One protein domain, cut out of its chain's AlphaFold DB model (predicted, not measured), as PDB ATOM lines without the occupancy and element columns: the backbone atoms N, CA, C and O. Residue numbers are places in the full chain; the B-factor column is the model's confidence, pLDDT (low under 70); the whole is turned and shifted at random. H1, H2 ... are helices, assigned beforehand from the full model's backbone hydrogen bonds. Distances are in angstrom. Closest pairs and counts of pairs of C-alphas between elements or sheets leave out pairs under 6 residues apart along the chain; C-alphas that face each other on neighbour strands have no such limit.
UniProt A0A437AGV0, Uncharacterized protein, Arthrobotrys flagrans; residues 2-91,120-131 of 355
ATOM      1  N   SER A   2      25.613 -25.474 104.654       44.19
ATOM      2  CA  SER A   2      25.629 -25.702 103.198       44.19
ATOM      3  C   SER A   2      27.021 -25.356 102.666       44.19
ATOM      4  O   SER A   2      27.473 -24.234 102.876       44.19
ATOM      5  N   THR A   3      27.709 -26.309 102.033       57.28
ATOM      6  CA  THR A   3      29.091 -26.133 101.555       57.28
ATOM      7  C   THR A   3      29.247 -26.522 100.087       57.28
ATOM      8  O   THR A   3      28.393 -27.206  99.515       57.28
ATOM      9  N   PHE A   4      30.300 -26.020  99.444       61.59
ATOM     10  CA  PHE A   4      30.638 -26.223  98.028       61.59
ATOM     11  C   PHE A   4      30.872 -27.699  97.693       61.59
ATOM     12  O   PHE A   4      30.393 -28.170  96.666       61.59
ATOM     13  N   PHE A   5      31.514 -28.438  98.599       67.06
ATOM     14  CA  PHE A   5      31.782 -29.866  98.436       67.06
ATOM     15  C   PHE A   5      30.500 -30.721  98.436       67.06
ATOM     16  O   PHE A   5      30.352 -31.606  97.598       67.06
ATOM     17  N   HIS A   6      29.538 -30.446  99.328       66.50
ATOM     18  CA  HIS A   6      28.336 -31.284  99.461       66.50
ATOM     19  C   HIS A   6      27.185 -30.944  98.502       66.50
ATOM     20  O   HIS A   6      26.352 -31.807  98.246       66.50
ATOM     21  N   ASN A   7      27.098 -29.708  97.995       64.19
ATOM     22  CA  ASN A   7      25.957 -29.266  97.171       64.19
ATOM     23  C   ASN A   7      26.255 -29.203  95.665       64.19
ATOM     24  O   ASN A   7      25.378 -28.817  94.890       64.19
ATOM     25  N   GLY A   8      27.472 -29.569  95.260       59.53
ATOM     26  CA  GLY A   8      27.913 -29.542  93.869       59.53
ATOM     27  C   GLY A   8      28.131 -28.133  93.306       59.53
ATOM     28  O   GLY A   8      27.770 -27.114  93.902       59.53
ATOM     29  N   ILE A   9      28.734 -28.098  92.119       63.94
ATOM     30  CA  ILE A   9      29.013 -26.867  91.364       63.94
ATOM     31  C   ILE A   9      27.715 -26.288  90.773       63.94
ATOM     32  O   ILE A   9      27.573 -25.073  90.680       63.94
ATOM     33  N   ASP A  10      26.732 -27.135  90.460       56.72
ATOM     34  CA  ASP A  10      25.489 -26.754  89.769       56.72
ATOM     35  C   ASP A  10      24.584 -25.806  90.579       56.72
ATOM     36  O   ASP A  10      23.757 -25.093  90.017       56.72
ATOM     37  N   ASN A  11      24.760 -25.758  91.906       63.25
ATOM     38  CA  ASN A  11      24.009 -24.893  92.822       63.25
ATOM     39  C   ASN A  11      24.807 -23.638  93.237       63.25
ATOM     40  O   ASN A  11      24.697 -23.174  94.378       63.25
ATOM     41  N   ARG A  12      25.684 -23.118  92.371       71.25
ATOM     42  CA  ARG A  12      26.586 -21.987  92.669       71.25
ATOM     43  C   ARG A  12      26.359 -20.797  91.745       71.25
ATOM     44  O   ARG A  12      25.809 -20.934  90.656       71.25
ATOM     45  N   SER A  13      26.769 -19.609  92.193       81.38
ATOM     46  CA  SER A  13      26.743 -18.428  91.330       81.38
ATOM     47  C   SER A  13      27.819 -18.533  90.246       81.38
ATOM     48  O   SER A  13      28.848 -19.182  90.439       81.38
ATOM     49  N   CYS A  14      27.622 -17.850  89.114       84.94
ATOM     50  CA  CYS A  14      28.650 -17.764  88.074       84.94
ATOM     51  C   CYS A  14      29.979 -17.218  88.625       84.94
ATOM     52  O   CYS A  14      31.040 -17.662  88.194       84.94
ATOM     53  N   ASP A  15      29.922 -16.310  89.606       86.56
ATOM     54  CA  ASP A  15      31.101 -15.739  90.258       86.56
ATOM     55  C   ASP A  15      31.849 -16.774  91.114       86.56
ATOM     56  O   ASP A  15      33.076 -16.818  91.065       86.56
ATOM     57  N   ASP A  16      31.146 -17.640  91.853       85.62
ATOM     58  CA  ASP A  16      31.761 -18.729  92.631       85.62
ATOM     59  C   ASP A  16      32.518 -19.701  91.705       85.62
ATOM     60  O   ASP A  16      33.667 -20.065  91.972       85.62
ATOM     61  N   VAL A  17      31.897 -20.088  90.582       88.50
ATOM     62  CA  VAL A  17      32.513 -20.973  89.577       88.50
ATOM     63  C   VAL A  17      33.699 -20.286  88.898       88.50
ATOM     64  O   VAL A  17      34.768 -20.881  88.774       88.50
ATOM     65  N   TYR A  18      33.552 -19.014  88.516       91.38
ATOM     66  CA  TYR A  18      34.635 -18.216  87.938       91.38
ATOM     67  C   TYR A  18      35.815 -18.053  88.906       91.38
ATOM     68  O   TYR A  18      36.973 -18.062  88.482       91.38
ATOM     69  N   SER A  19      35.538 -17.966  90.207       92.56
ATOM     70  CA  SER A  19      36.550 -17.889  91.262       92.56
ATOM     71  C   SER A  19      37.321 -19.194  91.405       92.56
ATOM     72  O   SER A  19      38.548 -19.158  91.403       92.56
ATOM     73  N   LEU A  20      36.632 -20.341  91.429       92.62
ATOM     74  CA  LEU A  20      37.272 -21.661  91.444       92.62
ATOM     75  C   LEU A  20      38.126 -21.894  90.186       92.62
ATOM     76  O   LEU A  20      39.292 -22.267  90.299       92.62
ATOM     77  N   VAL A  21      37.589 -21.609  88.994       92.44
ATOM     78  CA  VAL A  21      38.336 -21.708  87.725       92.44
ATOM     79  C   VAL A  21      39.558 -20.789  87.735       92.44
ATOM     80  O   VAL A  21      40.640 -21.202  87.323       92.44
ATOM     81  N   THR A  22      39.421 -19.561  88.241       94.25
ATOM     82  CA  THR A  22      40.555 -18.639  88.378       94.25
ATOM     83  C   THR A  22      41.602 -19.195  89.339       94.25
ATOM     84  O   THR A  22      42.776 -19.166  88.988       94.25
ATOM     85  N   SER A  23      41.195 -19.745  90.489       94.06
ATOM     86  CA  SER A  23      42.083 -20.363  91.484       94.06
ATOM     87  C   SER A  23      42.923 -21.490  90.863       94.06
ATOM     88  O   SER A  23      44.150 -21.422  90.874       94.06
ATOM     89  N   ILE A  24      42.277 -22.436  90.167       91.50
ATOM     90  CA  ILE A  24      42.940 -23.541  89.448       91.50
ATOM     91  C   ILE A  24      43.950 -23.016  88.415       91.50
ATOM     92  O   ILE A  24      45.086 -23.486  88.357       91.50
ATOM     93  N   LEU A  25      43.555 -22.026  87.605       90.38
ATOM     94  CA  LEU A  25      44.414 -21.464  86.557       90.38
ATOM     95  C   LEU A  25      45.635 -20.718  87.116       90.38
ATOM     96  O   LEU A  25      46.698 -20.760  86.499       90.38
ATOM     97  N   ILE A  26      45.498 -20.025  88.253       93.44
ATOM     98  CA  ILE A  26      46.608 -19.263  88.847       93.44
ATOM     99  C   ILE A  26      47.492 -20.109  89.764       93.44
ATOM    100  O   ILE A  26      48.665 -19.774  89.897       93.44
ATOM    101  N   ASN A  27      46.993 -21.218  90.324       90.00
ATOM    102  CA  ASN A  27      47.767 -22.127  91.178       90.00
ATOM    103  C   ASN A  27      49.067 -22.598  90.489       90.00
ATOM    104  O   ASN A  27      50.152 -22.583  91.068       90.00
ATOM    105  N   GLY A  28      48.992 -22.904  89.188       87.25
ATOM    106  CA  GLY A  28      50.160 -23.277  88.382       87.25
ATOM    107  C   GLY A  28      51.235 -22.186  88.238       87.25
ATOM    108  O   GLY A  28      52.390 -22.513  87.966       87.25
ATOM    109  N   LEU A  29      50.906 -20.905  88.448       92.25
ATOM    110  CA  LEU A  29      51.850 -19.794  88.276       92.25
ATOM    111  C   LEU A  29      52.936 -19.751  89.359       92.25
ATOM    112  O   LEU A  29      54.020 -19.240  89.091       92.25
ATOM    113  N   GLY A  30      52.710 -20.358  90.530       89.00
ATOM    114  CA  GLY A  30      53.737 -20.534  91.568       89.00
ATOM    115  C   GLY A  30      54.960 -21.356  91.123       89.00
ATOM    116  O   GLY A  30      55.999 -21.346  91.778       89.00
ATOM    117  N   LYS A  31      54.850 -22.052  89.982       89.19
ATOM    118  CA  LYS A  31      55.917 -22.830  89.330       89.19
ATOM    119  C   LYS A  31      56.626 -22.053  88.208       89.19
ATOM    120  O   LYS A  31      57.492 -22.604  87.539       89.19
ATOM    121  N   SER A  32      56.235 -20.802  87.943       93.88
ATOM    122  CA  SER A  32      56.731 -20.024  86.804       93.88
ATOM    123  C   SER A  32      58.008 -19.254  87.144       93.88
ATOM    124  O   SER A  32      57.963 -18.235  87.833       93.88
ATOM    125  N   GLU A  33      59.135 -19.679  86.568       93.69
ATOM    126  CA  GLU A  33      60.407 -18.935  86.606       93.69
ATOM    127  C   GLU A  33      60.246 -17.489  86.111       93.69
ATOM    128  O   GLU A  33      60.817 -16.566  86.692       93.69
ATOM    129  N   THR A  34      59.410 -17.263  85.092       94.94
ATOM    130  CA  THR A  34      59.085 -15.922  84.581       94.94
ATOM    131  C   THR A  34      58.415 -15.053  85.643       94.94
ATOM    132  O   THR A  34      58.769 -13.884  85.778       94.94
ATOM    133  N   LEU A  35      57.472 -15.605  86.417       94.31
ATOM    134  CA  LEU A  35      56.796 -14.857  87.478       94.31
ATOM    135  C   LEU A  35      57.746 -14.536  88.637       94.31
ATOM    136  O   LEU A  35      57.729 -13.415  89.139       94.31
ATOM    137  N   ILE A  36      58.598 -15.492  89.021       94.19
ATOM    138  CA  ILE A  36      59.631 -15.309  90.052       94.19
ATOM    139  C   ILE A  36      60.617 -14.212  89.623       94.19
ATOM    140  O   ILE A  36      60.868 -13.277  90.381       94.19
ATOM    141  N   THR A  37      61.112 -14.279  88.384       95.38
ATOM    142  CA  THR A  37      62.045 -13.298  87.809       95.38
ATOM    143  C   THR A  37      61.424 -11.903  87.753       95.38
ATOM    144  O   THR A  37      62.065 -10.924  88.129       95.38
ATOM    145  N   GLU A  38      60.165 -11.790  87.325       95.25
ATOM    146  CA  GLU A  38      59.462 -10.506  87.245       95.25
ATOM    147  C   GLU A  38      59.162  -9.921  88.636       95.25
ATOM    148  O   GLU A  38      59.321  -8.717  88.850       95.25
ATOM    149  N   TYR A  39      58.808 -10.766  89.611       94.50
ATOM    150  CA  TYR A  39      58.667 -10.360  91.010       94.50
ATOM    151  C   TYR A  39      59.996  -9.838  91.571       94.50
ATOM    152  O   TYR A  39      60.035  -8.743  92.139       94.50
ATOM    153  N   GLN A  40      61.097 -10.566  91.363       95.12
ATOM    154  CA  GLN A  40      62.436 -10.159  91.795       95.12
ATOM    155  C   GLN A  40      62.874  -8.852  91.120       95.12
ATOM    156  O   GLN A  40      63.390  -7.961  91.791       95.12
ATOM    157  N   ARG A  41      62.603  -8.680  89.819       95.81
ATOM    158  CA  ARG A  41      62.907  -7.453  89.061       95.81
ATOM    159  C   ARG A  41      62.216  -6.209  89.632       95.81
ATOM    160  O   ARG A  41      62.746  -5.108  89.508       95.81
ATOM    161  N   ILE A  42      61.029  -6.368  90.218       94.75
ATOM    162  CA  ILE A  42      60.224  -5.263  90.761       94.75
ATOM    163  C   ILE A  42      60.515  -5.013  92.246       94.75
ATOM    164  O   ILE A  42      60.528  -3.861  92.676       94.75
ATOM    165  N   THR A  43      60.721  -6.070  93.031       92.44
ATOM    166  CA  THR A  43      60.844  -5.993  94.499       92.44
ATOM    167  C   THR A  43      62.284  -6.012  95.004       92.44
ATOM    168  O   THR A  43      62.528  -5.644  96.150       92.44
ATOM    169  N   ASN A  44      63.231  -6.452  94.169       91.56
ATOM    170  CA  ASN A  44      64.593  -6.831  94.550       91.56
ATOM    171  C   ASN A  44      64.659  -7.960  95.609       91.56
ATOM    172  O   ASN A  44      65.667  -8.103  96.300       91.56
ATOM    173  N   ILE A  45      63.596  -8.767  95.734       88.94
ATOM    174  CA  ILE A  45      63.508  -9.923  96.639       88.94
ATOM    175  C   ILE A  45      63.482 -11.206  95.805       88.94
ATOM    176  O   ILE A  45      62.624 -11.375  94.939       88.94
ATOM    177  N   ASP A  46      64.408 -12.121  96.084       87.69
ATOM    178  CA  ASP A  46      64.395 -13.468  95.516       87.69
ATOM    179  C   ASP A  46      63.454 -14.374  96.326       87.69
ATOM    180  O   ASP A  46      63.640 -14.562  97.530       87.69
ATOM    181  N   ILE A  47      62.439 -14.925  95.660       86.31
ATOM    182  CA  ILE A  47      61.479 -15.879  96.235       86.31
ATOM    183  C   ILE A  47      61.625 -17.293  95.653       86.31
ATOM    184  O   ILE A  47      60.821 -18.163  95.974       86.31
ATOM    185  N   SER A  48      62.649 -17.552  94.830       86.44
ATOM    186  CA  SER A  48      62.870 -18.832  94.131       86.44
ATOM    187  C   SER A  48      63.029 -20.049  95.051       86.44
ATOM    188  O   SER A  48      62.779 -21.173  94.623       86.44
ATOM    189  N   ARG A  49      63.423 -19.829  96.314       81.44
ATOM    190  CA  ARG A  49      63.566 -20.865  97.351       81.44
ATOM    191  C   ARG A  49      62.268 -21.221  98.077       81.44
ATOM    192  O   ARG A  49      62.254 -22.186  98.832       81.44
ATOM    193  N   LEU A  50      61.205 -20.431  97.923       81.44
ATOM    194  CA  LEU A  50      59.934 -20.694  98.599       81.44
ATOM    195  C   LEU A  50      59.164 -21.809  97.874       81.44
ATOM    196  O   LEU A  50      59.314 -22.001  96.668       81.44
ATOM    197  N   ASN A  51      58.288 -22.519  98.590       80.19
ATOM    198  CA  ASN A  51      57.375 -23.461  97.941       80.19
ATOM    199  C   ASN A  51      56.431 -22.723  96.964       80.19
ATOM    200  O   ASN A  51      56.137 -21.537  97.139       80.19
ATOM    201  N   HIS A  52      55.950 -23.418  95.931       87.00
ATOM    202  CA  HIS A  52      55.189 -22.804  94.832       87.00
ATOM    203  C   HIS A  52      53.940 -22.034  95.290       87.00
ATOM    204  O   HIS A  52      53.648 -20.958  94.766       87.00
ATOM    205  N   ASP A  53      53.232 -22.542  96.295       87.06
ATOM    206  CA  ASP A  53      52.015 -21.914  96.808       87.06
ATOM    207  C   ASP A  53      52.352 -20.645  97.609       87.06
ATOM    208  O   ASP A  53      51.643 -19.642  97.517       87.06
ATOM    209  N   MET A  54      53.483 -20.634  98.323       88.31
ATOM    210  CA  MET A  54      54.020 -19.449  98.996       88.31
ATOM    211  C   MET A  54      54.529 -18.396  97.997       88.31
ATOM    212  O   MET A  54      54.279 -17.206  98.194       88.31
ATOM    213  N   ILE A  55      55.178 -18.807  96.899       91.00
ATOM    214  CA  ILE A  55      55.543 -17.912  95.782       91.00
ATOM    215  C   ILE A  55      54.288 -17.215  95.255       91.00
ATOM    216  O   ILE A  55      54.235 -15.983  95.181       91.00
ATOM    217  N   LEU A  56      53.245 -17.991  94.946       94.19
ATOM    218  CA  LEU A  56      51.979 -17.450  94.471       94.19
ATOM    219  C   LEU A  56      51.331 -16.528  95.513       94.19
ATOM    220  O   LEU A  56      50.878 -15.445  95.146       94.19
ATOM    221  N   TYR A  57      51.331 -16.907  96.796       93.38
ATOM    222  CA  TYR A  57      50.793 -16.096  97.891       93.38
ATOM    223  C   TYR A  57      51.446 -14.710  97.959       93.38
ATOM    224  O   TYR A  57      50.738 -13.701  97.997       93.38
ATOM    225  N   GLN A  58      52.782 -14.641  97.916       91.00
ATOM    226  CA  GLN A  58      53.521 -13.373  97.939       91.00
ATOM    227  C   GLN A  58      53.193 -12.493  96.725       91.00
ATOM    228  O   GLN A  58      53.013 -11.280  96.867       91.00
ATOM    229  N   VAL A  59      53.042 -13.098  95.543       93.25
ATOM    230  CA  VAL A  59      52.642 -12.387  94.322       93.25
ATOM    231  C   VAL A  59      51.213 -11.847  94.435       93.25
ATOM    232  O   VAL A  59      51.012 -10.645  94.268       93.25
ATOM    233  N   VAL A  60      50.206 -12.683  94.722       93.50
ATOM    234  CA  VAL A  60      48.794 -12.243  94.695       93.50
ATOM    235  C   VAL A  60      48.452 -11.271  95.823       93.50
ATOM    236  O   VAL A  60      47.592 -10.409  95.640       93.50
ATOM    237  N   ARG A  61      49.134 -11.377  96.971       90.56
ATOM    238  CA  ARG A  61      48.945 -10.488  98.125       90.56
ATOM    239  C   ARG A  61      49.490  -9.083  97.869       90.56
ATOM    240  O   ARG A  61      48.816  -8.112  98.198       90.56
ATOM    241  N   ASN A  62      50.698  -8.983  97.310       88.12
ATOM    242  CA  ASN A  62      51.447  -7.723  97.253       88.12
ATOM    243  C   ASN A  62      51.465  -7.098  95.842       88.12
ATOM    244  O   ASN A  62      51.452  -5.878  95.701       88.12
ATOM    245  N   HIS A  63      51.442  -7.923  94.788       91.44
ATOM    246  CA  HIS A  63      51.626  -7.523  93.385       91.44
ATOM    247  C   HIS A  63      50.571  -8.157  92.458       91.44
ATOM    248  O   HIS A  63      50.879  -8.634  91.367       91.44
ATOM    249  N   ALA A  64      49.298  -8.121  92.868       89.75
ATOM    250  CA  ALA A  64      48.153  -8.720  92.164       89.75
ATOM    251  C   ALA A  64      48.043  -8.401  90.653       89.75
ATOM    252  O   ALA A  64      47.448  -9.174  89.905       89.75
ATOM    253  N   TYR A  65      48.606  -7.281  90.189       90.25
ATOM    254  CA  TYR A  65      48.642  -6.905  88.769       90.25
ATOM    255  C   TYR A  65      49.523  -7.832  87.909       90.25
ATOM    256  O   TYR A  65      49.305  -7.909  86.703       90.25
ATOM    257  N   LEU A  66      50.465  -8.569  88.514       92.88
ATOM    258  CA  LEU A  66      51.243  -9.626  87.851       92.88
ATOM    259  C   LEU A  66      50.391 -10.859  87.508       92.88
ATOM    260  O   LEU A  66      50.828 -11.711  86.738       92.88
ATOM    261  N   VAL A  67      49.160 -10.946  88.030       94.25
ATOM    262  CA  VAL A  67      48.203 -12.025  87.746       94.25
ATOM    263  C   VAL A  67      46.882 -11.420  87.227       94.25
ATOM    264  O   VAL A  67      45.902 -11.299  87.968       94.25
ATOM    265  N   PRO A  68      46.801 -11.021  85.938       91.75
ATOM    266  CA  PRO A  68      45.654 -10.269  85.411       91.75
ATOM    267  C   PRO A  68      44.305 -11.002  85.459       91.75
ATOM    268  O   PRO A  68      43.261 -10.356  85.412       91.75
ATOM    269  N   SER A  69      44.292 -12.336  85.537       91.56
ATOM    270  CA  SER A  69      43.077 -13.140  85.752       91.56
ATOM    271  C   SER A  69      42.510 -12.940  87.159       91.56
ATOM    272  O   SER A  69      41.335 -12.621  87.309       91.56
ATOM    273  N   PHE A  70      43.357 -13.024  88.185       93.31
ATOM    274  CA  PHE A  70      43.005 -12.774  89.585       93.31
ATOM    275  C   PHE A  70      42.485 -11.342  89.810       93.31
ATOM    276  O   PHE A  70      41.527 -11.125  90.553       93.31
ATOM    277  N   ALA A  71      43.034 -10.359  89.087       86.81
ATOM    278  CA  ALA A  71      42.558  -8.976  89.118       86.81
ATOM    279  C   ALA A  71      41.114  -8.778  88.593       86.81
ATOM    280  O   ALA A  71      40.520  -7.735  88.873       86.81
ATOM    281  N   LYS A  72      40.530  -9.757  87.880       90.56
ATOM    282  CA  LYS A  72      39.127  -9.730  87.414       90.56
ATOM    283  C   LYS A  72      38.123 -10.206  88.467       90.56
ATOM    284  O   LYS A  72      36.934  -9.943  88.316       90.56
ATOM    285  N   LEU A  73      38.576 -10.881  89.526       93.25
ATOM    286  CA  LEU A  73      37.703 -11.320  90.617       93.25
ATOM    287  C   LEU A  73      37.149 -10.121  91.392       93.25
ATOM    288  O   LEU A  73      37.883  -9.163  91.676       93.25
ATOM    289  N   SER A  74      35.876 -10.207  91.790       92.75
ATOM    290  CA  SER A  74      35.262  -9.218  92.679       92.75
ATOM    291  C   SER A  74      35.919  -9.242  94.072       92.75
ATOM    292  O   SER A  74      36.523 -10.252  94.449       92.75
ATOM    293  N   PRO A  75      35.858  -8.145  94.856       93.06
ATOM    294  CA  PRO A  75      36.679  -8.002  96.065       93.06
ATOM    295  C   PRO A  75      36.507  -9.122  97.102       93.06
ATOM    296  O   PRO A  75      37.488  -9.542  97.718       93.06
ATOM    297  N   CYS A  76      35.288  -9.649  97.270       91.81
ATOM    298  CA  CYS A  76      35.025 -10.739  98.209       91.81
ATOM    299  C   CYS A  76      35.669 -12.053  97.741       91.81
ATOM    300  O   CYS A  76      36.468 -12.625  98.475       91.81
ATOM    301  N   HIS A  77      35.439 -12.471  96.494       93.06
ATOM    302  CA  HIS A  77      36.057 -13.673  95.932       93.06
ATOM    303  C   HIS A  77      37.582 -13.584  95.850       93.06
ATOM    304  O   HIS A  77      38.274 -14.569  96.083       93.06
ATOM    305  N   ARG A  78      38.122 -12.391  95.579       94.12
ATOM    306  CA  ARG A  78      39.564 -12.140  95.637       94.12
ATOM    307  C   ARG A  78      40.123 -12.415  97.032       94.12
ATOM    308  O   ARG A  78      41.170 -13.039  97.152       94.12
ATOM    309  N   THR A  79      39.410 -11.978  98.070       94.31
ATOM    310  CA  THR A  79      39.777 -12.238  99.469       94.31
ATOM    311  C   THR A  79      39.756 -13.736  99.768       94.31
ATOM    312  O   THR A  79      40.713 -14.252 100.339       94.31
ATOM    313  N   ASP A  80      38.717 -14.445  99.321       93.88
ATOM    314  CA  ASP A  80      38.606 -15.892  99.517       93.88
ATOM    315  C   ASP A  80      39.718 -16.673  98.800       93.88
ATOM    316  O   ASP A  80      40.314 -17.564  99.397       93.88
ATOM    317  N   VAL A  81      40.062 -16.306  97.561       94.50
ATOM    318  CA  VAL A  81      41.164 -16.931  96.809       94.50
ATOM    319  C   VAL A  81      42.521 -16.657  97.473       94.50
ATOM    320  O   VAL A  81      43.330 -17.571  97.586       94.50
ATOM    321  N   VAL A  82      42.774 -15.452  98.003       94.94
ATOM    322  CA  VAL A  82      44.013 -15.159  98.762       94.94
ATOM    323  C   VAL A  82      44.107 -15.991 100.039       94.94
ATOM    324  O   VAL A  82      45.180 -16.507 100.352       94.94
ATOM    325  N   LEU A  83      43.003 -16.137 100.777       94.38
ATOM    326  CA  LEU A  83      42.945 -16.983 101.973       94.38
ATOM    327  C   LEU A  83      43.126 -18.469 101.623       94.38
ATOM    328  O   LEU A  83      43.840 -19.174 102.331       94.38
ATOM    329  N   GLY A  84      42.548 -18.926 100.510       93.88
ATOM    330  CA  GLY A  84      42.726 -20.278  99.986       93.88
ATOM    331  C   GLY A  84      44.173 -20.583  99.583       93.88
ATOM    332  O   GLY A  84      44.721 -21.602  99.995       93.88
ATOM    333  N   ILE A  85      44.828 -19.673  98.855       93.44
ATOM    334  CA  ILE A  85      46.250 -19.791  98.491       93.44
ATOM    335  C   ILE A  85      47.131 -19.782  99.750       93.44
ATOM    336  O   ILE A  85      48.038 -20.603  99.862       93.44
ATOM    337  N   LYS A  86      46.834 -18.921 100.739       92.62
ATOM    338  CA  LYS A  86      47.542 -18.924 102.030       92.62
ATOM    339  C   LYS A  86      47.419 -20.275 102.741       92.62
ATOM    340  O   LYS A  86      48.412 -20.791 103.244       92.62
ATOM    341  N   LEU A  87      46.211 -20.843 102.782       92.56
ATOM    342  CA  LEU A  87      45.973 -22.159 103.371       92.56
ATOM    343  C   LEU A  87      46.801 -23.237 102.658       92.56
ATOM    344  O   LEU A  87      47.430 -24.040 103.336       92.56
ATOM    345  N   GLY A  88      46.849 -23.213 101.323       89.94
ATOM    346  CA  GLY A  88      47.683 -24.114 100.523       89.94
ATOM    347  C   GLY A  88      49.174 -24.022 100.851       89.94
ATOM    348  O   GLY A  88      49.812 -25.039 101.110       89.94
ATOM    349  N   ALA A  89      49.697 -22.797 100.942       87.50
ATOM    350  CA  ALA A  89      51.098 -22.516 101.262       87.50
ATOM    351  C   ALA A  89      51.535 -22.980 102.667       87.50
ATOM    352  O   ALA A  89      52.732 -23.143 102.910       87.50
ATOM    353  N   GLU A  90      50.583 -23.169 103.586       87.31
ATOM    354  CA  GLU A  90      50.807 -23.649 104.955       87.31
ATOM    355  C   GLU A  90      50.400 -25.119 105.185       87.31
ATOM    356  O   GLU A  90      50.697 -25.654 106.260       87.31
ATOM    357  N   PHE A  91      49.656 -25.741 104.259       89.62
ATOM    358  CA  PHE A  91      49.018 -27.041 104.473       89.62
ATOM    359  C   PHE A  91      48.531 -27.729 103.183       89.62
ATOM    360  O   PHE A  91      47.660 -27.240 102.460       89.62
ATOM    361  N   ASP A 120      36.458 -23.960 101.120       90.50
ATOM    362  CA  ASP A 120      35.765 -24.724 100.086       90.50
ATOM    363  C   ASP A 120      36.409 -24.544  98.697       90.50
ATOM    364  O   ASP A 120      36.627 -25.533  97.999       90.50
ATOM    365  N   VAL A 121      36.756 -23.311  98.300       90.12
ATOM    366  CA  VAL A 121      37.419 -23.033  97.012       90.12
ATOM    367  C   VAL A 121      38.779 -23.731  96.934       90.12
ATOM    368  O   VAL A 121      39.026 -24.438  95.959       90.12
ATOM    369  N   ARG A 122      39.634 -23.612  97.962       92.56
ATOM    370  CA  ARG A 122      40.947 -24.284  97.963       92.56
ATOM    371  C   ARG A 122      40.828 -25.807  98.036       92.56
ATOM    372  O   ARG A 122      41.600 -26.509  97.389       92.56
ATOM    373  N   PHE A 123      39.871 -26.332  98.796       92.44
ATOM    374  CA  PHE A 123      39.650 -27.775  98.876       92.44
ATOM    375  C   PHE A 123      39.210 -28.350  97.520       92.44
ATOM    376  O   PHE A 123      39.741 -29.365  97.070       92.44
ATOM    377  N   MET A 124      38.277 -27.678  96.839       90.44
ATOM    378  CA  MET A 124      37.811 -28.075  95.508       90.44
ATOM    379  C   MET A 124      38.897 -27.926  94.438       90.44
ATOM    380  O   MET A 124      39.016 -28.793  93.578       90.44
ATOM    381  N   GLU A 125      39.715 -26.873  94.505       91.25
ATOM    382  CA  GLU A 125      40.898 -26.710  93.653       91.25
ATOM    383  C   GLU A 125      41.850 -27.906  93.802       91.25
ATOM    384  O   GLU A 125      42.213 -28.524  92.804       91.25
ATOM    385  N   GLN A 126      42.185 -28.293  95.037       90.25
ATOM    386  CA  GLN A 126      43.067 -29.431  95.303       90.25
ATOM    387  C   GLN A 126      42.478 -30.763  94.810       90.25
ATOM    388  O   GLN A 126      43.210 -31.597  94.273       90.25
ATOM    389  N   LEU A 127      41.167 -30.968  94.971       89.69
ATOM    390  CA  LEU A 127      40.471 -32.160  94.482       89.69
ATOM    391  C   LEU A 127      40.510 -32.250  92.943       89.69
ATOM    392  O   LEU A 127      40.684 -33.333  92.386       89.69
ATOM    393  N   LEU A 128      40.388 -31.108  92.260       88.31
ATOM    394  CA  LEU A 128      40.452 -31.010  90.802       88.31
ATOM    395  C   LEU A 128      41.887 -31.136  90.263       88.31
ATOM    396  O   LEU A 128      42.075 -31.764  89.223       88.31
ATOM    397  N   ASP A 129      42.898 -30.643  90.983       86.69
ATOM    398  CA  ASP A 129      44.320 -30.891  90.686       86.69
ATOM    399  C   ASP A 129      44.642 -32.399  90.727       86.69
ATOM    400  O   ASP A 129      45.285 -32.933  89.824       86.69
ATOM    401  N   ILE A 130      44.082 -33.129  91.702       86.38
ATOM    402  CA  ILE A 130      44.214 -34.593  91.807       86.38
ATOM    403  C   ILE A 130      43.458 -35.319  90.690       86.38
ATOM    404  O   ILE A 130      43.972 -36.293  90.139       86.38
ATOM    405  N   ALA A 131      42.267 -34.850  90.308       85.88
ATOM    406  CA  ALA A 131      41.536 -35.394  89.162       85.88
ATOM    407  C   ALA A 131      42.272 -35.159  87.826       85.88
ATOM    408  O   ALA A 131      42.204 -35.998  86.929       85.88
TER     409      ALA A 131
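Overview. This is residues 2 to 91 and 120 to 131 of the 355 residues of an uncharacterized protein of Arthrobotrys flagrans (UniProt A0A437AGV0). Two crossed helices, H2 and H5, make the core of a small helical body, and H4 and H6 each pack on both of them. H4 and H5 form a helical hairpin that H2 crosses, while the short H1 and H3 lie at opposite ends of the longest axis. The printed part has 102 residues with six named helices, H1 to H6 in order along the chain, and no named strand; the class is all helix, and the helix packing is mostly crossed. It is compact, with a radius of gyration of the C-alphas of 13.8 A, yet elongated in outline, spanning 44 by 25 by 18 A.

Arrangement. H1, residues 4 to 7, touches H6, residues 120 to 131, through residues 120 to 124 of H6 alone; the closest C-alphas, those of Phe 4 and Asp 120, are 5.7 A apart. H1 is apart from H2, residues 14 to 31. H2 touches H6 with residues 19 to 24 alone, Ile 24 and Glu 125 having the closest C-alphas at 5.6 A, at a steep tilt of 60 degrees, the same way. A tight link joins H2 to H3, residues 33 to 43, and the two stand about perpendicular, at 90 degrees. H3 touches no helix but is near H4, residues 52 to 62, with the closest C-alphas, those of Tyr 39 and Val 59, 7.2 A apart. H2 touches H4 with residues 26 to 31 alone, the closest C-alphas being those of Gly 30 and His 52 at 4.2 A. H4 and H5, residues 75 to 90, form a helical hairpin at 35.0 degrees, a tilt only just steep, opposite ways; the closest C-alphas, of Asp 53 and Ala 89, are 4.6 A apart. H5 touches H2 at a steep tilt of 39 degrees, the same way, with the C-alphas of Ser 19 and His 77 closest at 6.3 A. H6 touches H5 with residues 121 to 122 alone, the C-alphas of Gly 84 and Arg 122 being closest at 4.8 A. Every O i to N i+4 pair is within hydrogen-bond range in H3, H4, H5 and H6, and 10 of 14 are in H2; H1 is too short for such a pair.

Along the chain. H1 begins at C-alpha 4, (30.638, -26.223, 98.028). H2 is 27.8 A long from C-alpha 14, (28.650, -17.764, 88.074), to C-alpha 31. H3 measures 15.2 A, H4 15.7 A, H5 22.9 A and H6 16.3 A, which ends at C-alpha 131, (41.536, -35.394, 89.162).

Size, cuts and confidence. The two C-alphas farthest apart, those of Asn 7 and Asn 44, are 44.8 A apart. Residues 63 to 74 form the long link from H4 to H5. Residues 92 to 119 are cut out, and C-alphas 91 and 120 stand 14.2 A apart across the cut. The mean pLDDT of the printed part is 87.7, and residues 2 to 11 are under 70.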